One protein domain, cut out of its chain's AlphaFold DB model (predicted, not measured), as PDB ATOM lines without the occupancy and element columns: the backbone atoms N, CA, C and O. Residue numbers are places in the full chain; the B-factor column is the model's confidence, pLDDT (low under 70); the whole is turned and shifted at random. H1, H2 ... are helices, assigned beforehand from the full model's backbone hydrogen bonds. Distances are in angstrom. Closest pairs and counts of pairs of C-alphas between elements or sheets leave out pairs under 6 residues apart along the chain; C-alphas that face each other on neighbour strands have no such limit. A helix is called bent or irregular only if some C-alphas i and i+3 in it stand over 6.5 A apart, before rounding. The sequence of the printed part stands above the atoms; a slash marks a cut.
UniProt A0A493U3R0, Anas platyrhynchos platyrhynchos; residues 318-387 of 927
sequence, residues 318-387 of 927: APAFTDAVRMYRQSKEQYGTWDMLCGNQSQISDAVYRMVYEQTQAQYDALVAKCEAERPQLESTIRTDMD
ATOM      1  N   ALA A 318      19.911  14.991 -26.787       80.12
ATOM      2  CA  ALA A 318      21.134  15.117 -25.991       80.12
ATOM      3  C   ALA A 318      21.357  16.547 -25.440       80.12
ATOM      4  O   ALA A 318      21.580  16.683 -24.229       80.12
ATOM      5  N   PRO A 319      21.238  17.626 -26.245       82.00
ATOM      6  CA  PRO A 319      21.195  18.988 -25.728       82.00
ATOM      7  C   PRO A 319      20.050  19.217 -24.739       82.00
ATOM      8  O   PRO A 319      20.298  19.689 -23.636       82.00
ATOM      9  N   ALA A 320      18.814  18.831 -25.082       83.69
ATOM     10  CA  ALA A 320      17.648  19.079 -24.233       83.69
ATOM     11  C   ALA A 320      17.774  18.409 -22.855       83.69
ATOM     12  O   ALA A 320      17.488  19.032 -21.834       83.69
ATOM     13  N   PHE A 321      18.266  17.168 -22.808       83.88
ATOM     14  CA  PHE A 321      18.510  16.443 -21.565       83.88
ATOM     15  C   PHE A 321      19.647  17.061 -20.742       83.88
ATOM     16  O   PHE A 321      19.478  17.313 -19.547       83.88
ATOM     17  N   THR A 322      20.803  17.337 -21.360       84.44
ATOM     18  CA  THR A 322      21.947  17.899 -20.621       84.44
ATOM     19  C   THR A 322      21.663  19.318 -20.123       84.44
ATOM     20  O   THR A 322      22.054  19.651 -19.002       84.44
ATOM     21  N   ASP A 323      20.898  20.120 -20.870       83.50
ATOM     22  CA  ASP A 323      20.382  21.412 -20.417       83.50
ATOM     23  C   ASP A 323      19.341  21.276 -19.301       83.50
ATOM     24  O   ASP A 323      19.442  21.996 -18.310       83.50
ATOM     25  N   ALA A 324      18.388  20.343 -19.383       85.00
ATOM     26  CA  ALA A 324      17.401  20.130 -18.322       85.00
ATOM     27  C   ALA A 324      18.068  19.756 -16.983       85.00
ATOM     28  O   ALA A 324      17.788  20.379 -15.956       85.00
ATOM     29  N   VAL A 325      19.024  18.818 -16.996       84.31
ATOM     30  CA  VAL A 325      19.828  18.436 -15.816       84.31
ATOM     31  C   VAL A 325      20.618  19.633 -15.272       84.31
ATOM     32  O   VAL A 325      20.651  19.887 -14.063       84.31
ATOM     33  N   ARG A 326      21.237  20.415 -16.162       86.94
ATOM     34  CA  ARG A 326      22.008  21.621 -15.830       86.94
ATOM     35  C   ARG A 326      21.137  22.710 -15.197       86.94
ATOM     36  O   ARG A 326      21.533  23.286 -14.184       86.94
ATOM     37  N   MET A 327      19.959  22.974 -15.755       84.94
ATOM     38  CA  MET A 327      18.992  23.959 -15.262       84.94
ATOM     39  C   MET A 327      18.370  23.529 -13.930       84.94
ATOM     40  O   MET A 327      18.296  24.334 -12.998       84.94
ATOM     41  N   TYR A 328      18.031  22.245 -13.783       86.62
ATOM     42  CA  TYR A 328      17.590  21.675 -12.511       86.62
ATOM     43  C   TYR A 328      18.637  21.893 -11.409       86.62
ATOM     44  O   TYR A 328      18.312  22.425 -10.345       86.62
ATOM     45  N   ARG A 329      19.918  21.600 -11.677       86.75
ATOM     46  CA  ARG A 329      21.015  21.863 -10.728       86.75
ATOM     47  C   ARG A 329      21.155  23.350 -10.371       86.75
ATOM     48  O   ARG A 329      21.253  23.668  -9.188       86.75
ATOM     49  N   GLN A 330      21.050  24.271 -11.337       87.31
ATOM     50  CA  GLN A 330      21.048  25.720 -11.060       87.31
ATOM     51  C   GLN A 330      19.855  26.199 -10.210       87.31
ATOM     52  O   GLN A 330      19.975  27.206  -9.497       87.31
ATOM     53  N   SER A 331      18.711  25.506 -10.269       85.38
ATOM     54  CA  SER A 331      17.555  25.783  -9.401       85.38
ATOM     55  C   SER A 331      17.841  25.421  -7.938       85.38
ATOM     56  O   SER A 331      17.430  26.144  -7.037       85.38
ATOM     57  N   LYS A 332      18.645  24.373  -7.708       86.94
ATOM     58  CA  LYS A 332      19.167  23.941  -6.397       86.94
ATOM     59  C   LYS A 332      20.498  24.628  -6.029       86.94
ATOM     60  O   LYS A 332      21.281  24.089  -5.255       86.94
ATOM     61  N   GLU A 333      20.782  25.780  -6.641       86.50
ATOM     62  CA  GLU A 333      22.005  26.596  -6.495       86.50
ATOM     63  C   GLU A 333      23.345  25.897  -6.823       86.50
ATOM     64  O   GLU A 333      24.428  26.455  -6.608       86.50
ATOM     65  N   GLN A 334      23.296  24.706  -7.424       84.56
ATOM     66  CA  GLN A 334      24.465  23.959  -7.876       84.56
ATOM     67  C   GLN A 334      24.900  24.428  -9.267       84.56
ATOM     68  O   GLN A 334      24.426  23.951 -10.300       84.56
ATOM     69  N   TYR A 335      25.841  25.365  -9.288       84.25
ATOM     70  CA  TYR A 335      26.544  25.786 -10.499       84.25
ATOM     71  C   TYR A 335      27.798  24.930 -10.731       84.25
ATOM     72  O   TYR A 335      28.288  24.260  -9.825       84.25
ATOM     73  N   GLY A 336      28.322  24.968 -11.955       80.69
ATOM     74  CA  GLY A 336      29.572  24.305 -12.331       80.69
ATOM     75  C   GLY A 336      29.383  22.966 -13.045       80.69
ATOM     76  O   GLY A 336      28.291  22.385 -13.075       80.69
ATOM     77  N   THR A 337      30.482  22.501 -13.640       78.06
ATOM     78  CA  THR A 337      30.600  21.177 -14.278       78.06
ATOM     79  C   THR A 337      30.321  20.071 -13.251       78.06
ATOM     80  O   THR A 337      30.591  20.256 -12.066       78.06
ATOM     81  N   TRP A 338      29.774  18.932 -13.680       80.00
ATOM     82  CA  TRP A 338      29.410  17.822 -12.793       80.00
ATOM     83  C   TRP A 338      30.093  16.533 -13.248       80.00
ATOM     84  O   TRP A 338      29.846  16.075 -14.360       80.00
ATOM     85  N   ASP A 339      30.933  15.938 -12.396       77.94
ATOM     86  CA  ASP A 339      31.660  14.691 -12.693       77.94
ATOM     87  C   ASP A 339      30.735  13.512 -13.046       77.94
ATOM     88  O   ASP A 339      31.156  12.610 -13.762       77.94
ATOM     89  N   MET A 340      29.483  13.534 -12.573       80.25
ATOM     90  CA  MET A 340      28.475  12.497 -12.836       80.25
ATOM     91  C   MET A 340      27.542  12.832 -14.011       80.25
ATOM     92  O   MET A 340      26.583  12.110 -14.254       80.25
ATOM     93  N   LEU A 341      27.839  13.879 -14.794       78.81
ATOM     94  CA  LEU A 341      27.255  14.074 -16.127       78.81
ATOM     95  C   LEU A 341      27.970  13.156 -17.140       78.81
ATOM     96  O   LEU A 341      28.604  13.621 -18.086       78.81
ATOM     97  N   CYS A 342      27.938  11.850 -16.884       78.94
ATOM     98  CA  CYS A 342      28.576  10.821 -17.697       78.94
ATOM     99  C   CYS A 342      27.779   9.509 -17.650       78.94
ATOM    100  O   CYS A 342      27.122   9.207 -16.656       78.94
ATOM    101  N   GLY A 343      27.829   8.739 -18.738       80.75
ATOM    102  CA  GLY A 343      26.891   7.643 -18.994       80.75
ATOM    103  C   GLY A 343      25.870   8.018 -20.065       80.75
ATOM    104  O   GLY A 343      26.044   9.009 -20.776       80.75
ATOM    105  N   ASN A 344      24.814   7.217 -20.194       76.69
ATOM    106  CA  ASN A 344      23.623   7.583 -20.965       76.69
ATOM    107  C   ASN A 344      22.618   8.385 -20.108       76.69
ATOM    108  O   ASN A 344      22.816   8.581 -18.906       76.69
ATOM    109  N   GLN A 345      21.526   8.848 -20.719       73.38
ATOM    110  CA  GLN A 345      20.516   9.677 -20.054       73.38
ATOM    111  C   GLN A 345      19.913   8.997 -18.808       73.38
ATOM    112  O   GLN A 345      19.805   9.631 -17.760       73.38
ATOM    113  N   SER A 346      19.607   7.697 -18.884       67.56
ATOM    114  CA  SER A 346      19.062   6.904 -17.770       67.56
ATOM    115  C   SER A 346      20.048   6.749 -16.602       67.56
ATOM    116  O   SER A 346      19.641   6.705 -15.447       67.56
ATOM    117  N   GLN A 347      21.355   6.673 -16.877       69.69
ATOM    118  CA  GLN A 347      22.397   6.592 -15.842       69.69
ATOM    119  C   GLN A 347      22.636   7.934 -15.139       69.69
ATOM    120  O   GLN A 347      22.951   7.963 -13.954       69.69
ATOM    121  N   ILE A 348      22.476   9.044 -15.861       66.31
ATOM    122  CA  ILE A 348      22.678  10.400 -15.331       66.31
ATOM    123  C   ILE A 348      21.511  10.829 -14.423       66.31
ATOM    124  O   ILE A 348      21.710  11.626 -13.503       66.31
ATOM    125  N   SER A 349      20.306  10.290 -14.638       54.03
ATOM    126  CA  SER A 349      19.177  10.441 -13.711       54.03
ATOM    127  C   SER A 349      19.228   9.465 -12.519       54.03
ATOM    128  O   SER A 349      18.788   9.834 -11.430       54.03
ATOM    129  N   ASP A 350      19.837   8.279 -12.659       54.53
ATOM    130  CA  ASP A 350      20.007   7.259 -11.598       54.53
ATOM    131  C   ASP A 350      21.137   7.559 -10.587       54.53
ATOM    132  O   ASP A 350      21.908   6.693 -10.170       54.53
ATOM    133  N   ALA A 351      21.228   8.798 -10.104       51.34
ATOM    134  CA  ALA A 351      22.169   9.135  -9.034       51.34
ATOM    135  C   ALA A 351      21.814   8.485  -7.668       51.34
ATOM    136  O   ALA A 351      22.565   8.663  -6.707       51.34
ATOM    137  N   VAL A 352      20.686   7.756  -7.552       44.44
ATOM    138  CA  VAL A 352      20.195   7.138  -6.299       44.44
ATOM    139  C   VAL A 352      19.528   5.753  -6.495       44.44
ATOM    140  O   VAL A 352      18.487   5.467  -5.914       44.44
ATOM    141  N   TYR A 353      20.190   4.836  -7.208       59.53
ATOM    142  CA  TYR A 353      20.053   3.369  -7.063       59.53
ATOM    143  C   TYR A 353      18.737   2.687  -7.519       59.53
ATOM    144  O   TYR A 353      17.688   2.811  -6.888       59.53
ATOM    145  N   ARG A 354      18.858   1.784  -8.508       56.12
ATOM    146  CA  ARG A 354      17.979   0.654  -8.933       56.12
ATOM    147  C   ARG A 354      16.447   0.755  -8.782       56.12
ATOM    148  O   ARG A 354      15.758   0.582  -9.774       56.12
ATOM    149  N   MET A 355      15.884   0.958  -7.590       51.94
ATOM    150  CA  MET A 355      14.443   1.242  -7.469       51.94
ATOM    151  C   MET A 355      14.103   2.613  -8.061       51.94
ATOM    152  O   MET A 355      13.073   2.749  -8.715       51.94
ATOM    153  N   VAL A 356      14.998   3.595  -7.896       58.91
ATOM    154  CA  VAL A 356      14.903   4.879  -8.598       58.91
ATOM    155  C   VAL A 356      15.179   4.674 -10.087       58.91
ATOM    156  O   VAL A 356      14.381   5.143 -10.882       58.91
ATOM    157  N   TYR A 357      16.188   3.884 -10.485       58.75
ATOM    158  CA  TYR A 357      16.392   3.498 -11.895       58.75
ATOM    159  C   TYR A 357      15.110   2.963 -12.556       58.75
ATOM    160  O   TYR A 357      14.665   3.509 -13.557       58.75
ATOM    161  N   GLU A 358      14.481   1.931 -11.981       66.19
ATOM    162  CA  GLU A 358      13.299   1.269 -12.554       66.19
ATOM    163  C   GLU A 358      12.084   2.222 -12.653       66.19
ATOM    164  O   GLU A 358      11.328   2.154 -13.622       66.19
ATOM    165  N   GLN A 359      11.916   3.156 -11.706       68.31
ATOM    166  CA  GLN A 359      10.832   4.152 -11.727       68.31
ATOM    167  C   GLN A 359      11.132   5.358 -12.631       68.31
ATOM    168  O   GLN A 359      10.298   5.754 -13.445       68.31
ATOM    169  N   THR A 360      12.320   5.949 -12.505       68.56
ATOM    170  CA  THR A 360      12.751   7.131 -13.260       68.56
ATOM    171  C   THR A 360      13.023   6.799 -14.721       68.56
ATOM    172  O   THR A 360      12.729   7.636 -15.566       68.56
ATOM    173  N   GLN A 361      13.487   5.587 -15.054       72.94
ATOM    174  CA  GLN A 361      13.519   5.131 -16.443       72.94
ATOM    175  C   GLN A 361      12.098   5.084 -17.018       72.94
ATOM    176  O   GLN A 361      11.854   5.701 -18.045       72.94
ATOM    177  N   ALA A 362      11.140   4.435 -16.345       80.44
ATOM    178  CA  ALA A 362       9.767   4.350 -16.847       80.44
ATOM    179  C   ALA A 362       9.114   5.738 -17.038       80.44
ATOM    180  O   ALA A 362       8.394   5.954 -18.011       80.44
ATOM    181  N   GLN A 363       9.394   6.695 -16.146       82.12
ATOM    182  CA  GLN A 363       8.950   8.087 -16.288       82.12
ATOM    183  C   GLN A 363       9.675   8.835 -17.419       82.12
ATOM    184  O   GLN A 363       9.038   9.593 -18.149       82.12
ATOM    185  N   TYR A 364      10.986   8.631 -17.579       81.75
ATOM    186  CA  TYR A 364      11.782   9.250 -18.638       81.75
ATOM    187  C   TYR A 364      11.377   8.731 -20.019       81.75
ATOM    188  O   TYR A 364      11.078   9.534 -20.897       81.75
ATOM    189  N   ASP A 365      11.280   7.413 -20.189       84.56
ATOM    190  CA  ASP A 365      10.900   6.766 -21.447       84.56
ATOM    191  C   ASP A 365       9.466   7.178 -21.855       84.56
ATOM    192  O   ASP A 365       9.208   7.475 -23.023       84.56
ATOM    193  N   ALA A 366       8.542   7.314 -20.891       88.31
ATOM    194  CA  ALA A 366       7.197   7.846 -21.134       88.31
ATOM    195  C   ALA A 366       7.188   9.343 -21.513       88.31
ATOM    196  O   ALA A 366       6.407   9.757 -22.374       88.31
ATOM    197  N   LEU A 367       8.053  10.161 -20.902       87.38
ATOM    198  CA  LEU A 367       8.202  11.578 -21.246       87.38
ATOM    199  C   LEU A 367       8.825  11.757 -22.638       87.38
ATOM    200  O   LEU A 367       8.339  12.578 -23.414       87.38
ATOM    201  N   VAL A 368       9.842  10.961 -22.981       86.50
ATOM    202  CA  VAL A 368      10.443  10.920 -24.322       86.50
ATOM    203  C   VAL A 368       9.382  10.551 -25.356       86.50
ATOM    204  O   VAL A 368       9.197  11.310 -26.302       86.50
ATOM    205  N   ALA A 369       8.604   9.487 -25.133       89.62
ATOM    206  CA  ALA A 369       7.527   9.088 -26.040       89.62
ATOM    207  C   ALA A 369       6.456  10.187 -26.232       89.62
ATOM    208  O   ALA A 369       5.963  10.381 -27.347       89.62
ATOM    209  N   LYS A 370       6.121  10.959 -25.183       91.12
ATOM    210  CA  LYS A 370       5.250  12.145 -25.310       91.12
ATOM    211  C   LYS A 370       5.902  13.227 -26.178       91.12
ATOM    212  O   LYS A 370       5.273  13.721 -27.113       91.12
ATOM    213  N   CYS A 371       7.161  13.575 -25.911       87.94
ATOM    214  CA  CYS A 371       7.888  14.577 -26.689       87.94
ATOM    215  C   CYS A 371       8.067  14.165 -28.161       87.94
ATOM    216  O   CYS A 371       7.943  15.010 -29.042       87.94
ATOM    217  N   GLU A 372       8.301  12.883 -28.452       88.75
ATOM    218  CA  GLU A 372       8.354  12.347 -29.819       88.75
ATOM    219  C   GLU A 372       7.001  12.429 -30.538       88.75
ATOM    220  O   GLU A 372       6.969  12.735 -31.731       88.75
ATOM    221  N   ALA A 373       5.885  12.218 -29.834       91.56
ATOM    222  CA  ALA A 373       4.544  12.356 -30.402       91.56
ATOM    223  C   ALA A 373       4.175  13.821 -30.721       91.56
ATOM    224  O   ALA A 373       3.530  14.088 -31.735       91.56
ATOM    225  N   GLU A 374       4.610  14.777 -29.894       90.12
ATOM    226  CA  GLU A 374       4.377  16.219 -30.094       90.12
ATOM    227  C   GLU A 374       5.360  16.850 -31.103       90.12
ATOM    228  O   GLU A 374       5.045  17.843 -31.770       90.12
ATOM    229  N   ARG A 375       6.550  16.259 -31.276       88.50
ATOM    230  CA  ARG A 375       7.634  16.765 -32.134       88.50
ATOM    231  C   ARG A 375       7.216  17.104 -33.575       88.50
ATOM    232  O   ARG A 375       7.584  18.191 -34.018       88.50
ATOM    233  N   PRO A 376       6.441  16.292 -34.325       91.56
ATOM    234  CA  PRO A 376       6.027  16.648 -35.685       91.56
ATOM    235  C   PRO A 376       5.187  17.932 -35.753       91.56
ATOM    236  O   PRO A 376       5.305  18.689 -36.718       91.56
ATOM    237  N   GLN A 377       4.373  18.201 -34.726       91.00
ATOM    238  CA  GLN A 377       3.587  19.431 -34.612       91.00
ATOM    239  C   GLN A 377       4.499  20.622 -34.299       91.00
ATOM    240  O   GLN A 377       4.462  21.620 -35.019       91.00
ATOM    241  N   LEU A 378       5.370  20.490 -33.293       88.75
ATOM    242  CA  LEU A 378       6.352  21.513 -32.911       88.75
ATOM    243  C   LEU A 378       7.256  21.893 -34.096       88.75
ATOM    244  O   LEU A 378       7.397  23.072 -34.417       88.75
ATOM    245  N   GLU A 379       7.798  20.908 -34.819       90.62
ATOM    246  CA  GLU A 379       8.592  21.146 -36.026       90.62
ATOM    247  C   GLU A 379       7.766  21.769 -37.174       90.62
ATOM    248  O   GLU A 379       8.323  22.465 -38.024       90.62
ATOM    249  N   SER A 380       6.449  21.535 -37.254       92.12
ATOM    250  CA  SER A 380       5.578  22.177 -38.252       92.12
ATOM    251  C   SER A 380       5.351  23.658 -37.942       92.12
ATOM    252  O   SER A 380       5.401  24.482 -38.857       92.12
ATOM    253  N   THR A 381       5.154  24.010 -36.671       90.69
ATOM    254  CA  THR A 381       5.059  25.407 -36.225       90.69
ATOM    255  C   THR A 381       6.393  26.122 -36.432       90.69
ATOM    256  O   THR A 381       6.427  27.151 -37.098       90.69
ATOM    257  N   ILE A 382       7.517  25.532 -36.003       91.69
ATOM    258  CA  ILE A 382       8.864  26.099 -36.204       91.69
ATOM    259  C   ILE A 382       9.149  26.398 -37.685       91.69
ATOM    260  O   ILE A 382       9.692  27.453 -37.998       91.69
ATOM    261  N   ARG A 383       8.768  25.513 -38.619       92.38
ATOM    262  CA  ARG A 383       8.953  25.743 -40.069       92.38
ATOM    263  C   ARG A 383       8.062  26.852 -40.639       92.38
ATOM    264  O   ARG A 383       8.429  27.446 -41.649       92.38
ATOM    265  N   THR A 384       6.898  27.083 -40.038       94.25
ATOM    266  CA  THR A 384       5.859  28.003 -40.537       94.25
ATOM    267  C   THR A 384       6.038  29.410 -39.977       94.25
ATOM    268  O   THR A 384       5.942  30.391 -40.713       94.25
ATOM    269  N   ASP A 385       6.368  29.492 -38.691       93.25
ATOM    270  CA  ASP A 385       6.488  30.722 -37.915       93.25
ATOM    271  C   ASP A 385       7.944  31.083 -37.581       93.25
ATOM    272  O   ASP A 385       8.202  31.871 -36.676       93.25
ATOM    273  N   MET A 386       8.907  30.536 -38.332       92.94
ATOM    274  CA  MET A 386      10.353  30.722 -38.136       92.94
ATOM    275  C   MET A 386      10.746  32.196 -37.925       92.94
ATOM    276  O   MET A 386      11.371  32.532 -36.919       92.94
ATOM    277  N   ASP A 387      10.350  33.092 -38.837       93.56
ATOM    278  CA  ASP A 387      10.688  34.520 -38.759       93.56
ATOM    279  C   ASP A 387       9.993  35.209 -37.565       93.56
ATOM    280  O   ASP A 387      10.566  36.104 -36.937       93.56
TER     281      ASP A 387
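What this domain is: This is residues 318 to 387 of the 927 residues of a protein of Anas platyrhynchos platyrhynchos (UniProt A0A493U3R0). One long bent helix, H3, makes the long axis of a loose model; the short helix H2 packs on residues 357 to 364 near its beginning, and a second, medium-length helix, H1, lies near H2 without reaching H3. The far part of H3, from residue 366, and the last residues to 387 stick out free of the body. The printed part has 70 residues with three named helices, in the order H1, H2, H3 along the chain, and no named strand; the class is all helix. The whole is loose, with a radius of gyration of the C-alphas of 15.0 A, and only just elongated, with spans of 43 by 28 by 19 A.

How they stand to each other: H3, residues 355 to 384, was assigned as one helix by its hydrogen bonds but is bent: C-alphas 373 and 376 are 7.0 A apart. Its arms are H3a, residues 355 to 373, and H3b, residues 376 to 384; their lines stand at a steep tilt of 45 degrees. H2, residues 345 to 349, touches H3a, which meets it with residues 357 to 364 alone; the closest C-alphas are those of Ser 346 and Gln 361, 6.0 A apart. H1, residues 318 to 331, and H2 are close but not clearly touching; their closest C-alphas, those of Phe 321 and Gln 345, are 7.2 A apart. H1 is apart from H3a and from H3b, and H2 is apart from H3b. Every O i to N i+4 pair is within hydrogen-bond range in H1, H2 and H3b, and 14 of 15 are in H3a.

Where its parts are: H3a is 27.3 A long from first to last C-alpha, beginning at C-alpha 355 at (14.443, 1.242, -7.469). H3b is 12.3 A long and ends at C-alpha 384 at (5.859, 28.003, -40.537). H2 is 6.5 A long. H1 is 20.0 A long and begins at C-alpha 318 at (21.134, 15.117, -25.991).

The domain as a whole: The two C-alphas farthest apart are those of Met 355 and Asp 387, at 45.8 A. Residues 366 to 387, of which 366 to 384 belong to H3, stand free; the body without them has 48 residues and spans 28 by 20 by 18 A. The printed part has no cut. The link from H1 to H2, residues 332 to 344, is long, and the link from H2 to H3 is tight, with 5 residues. The mean pLDDT of the printed part is 80.0, and residues 346 to 360 are under 70.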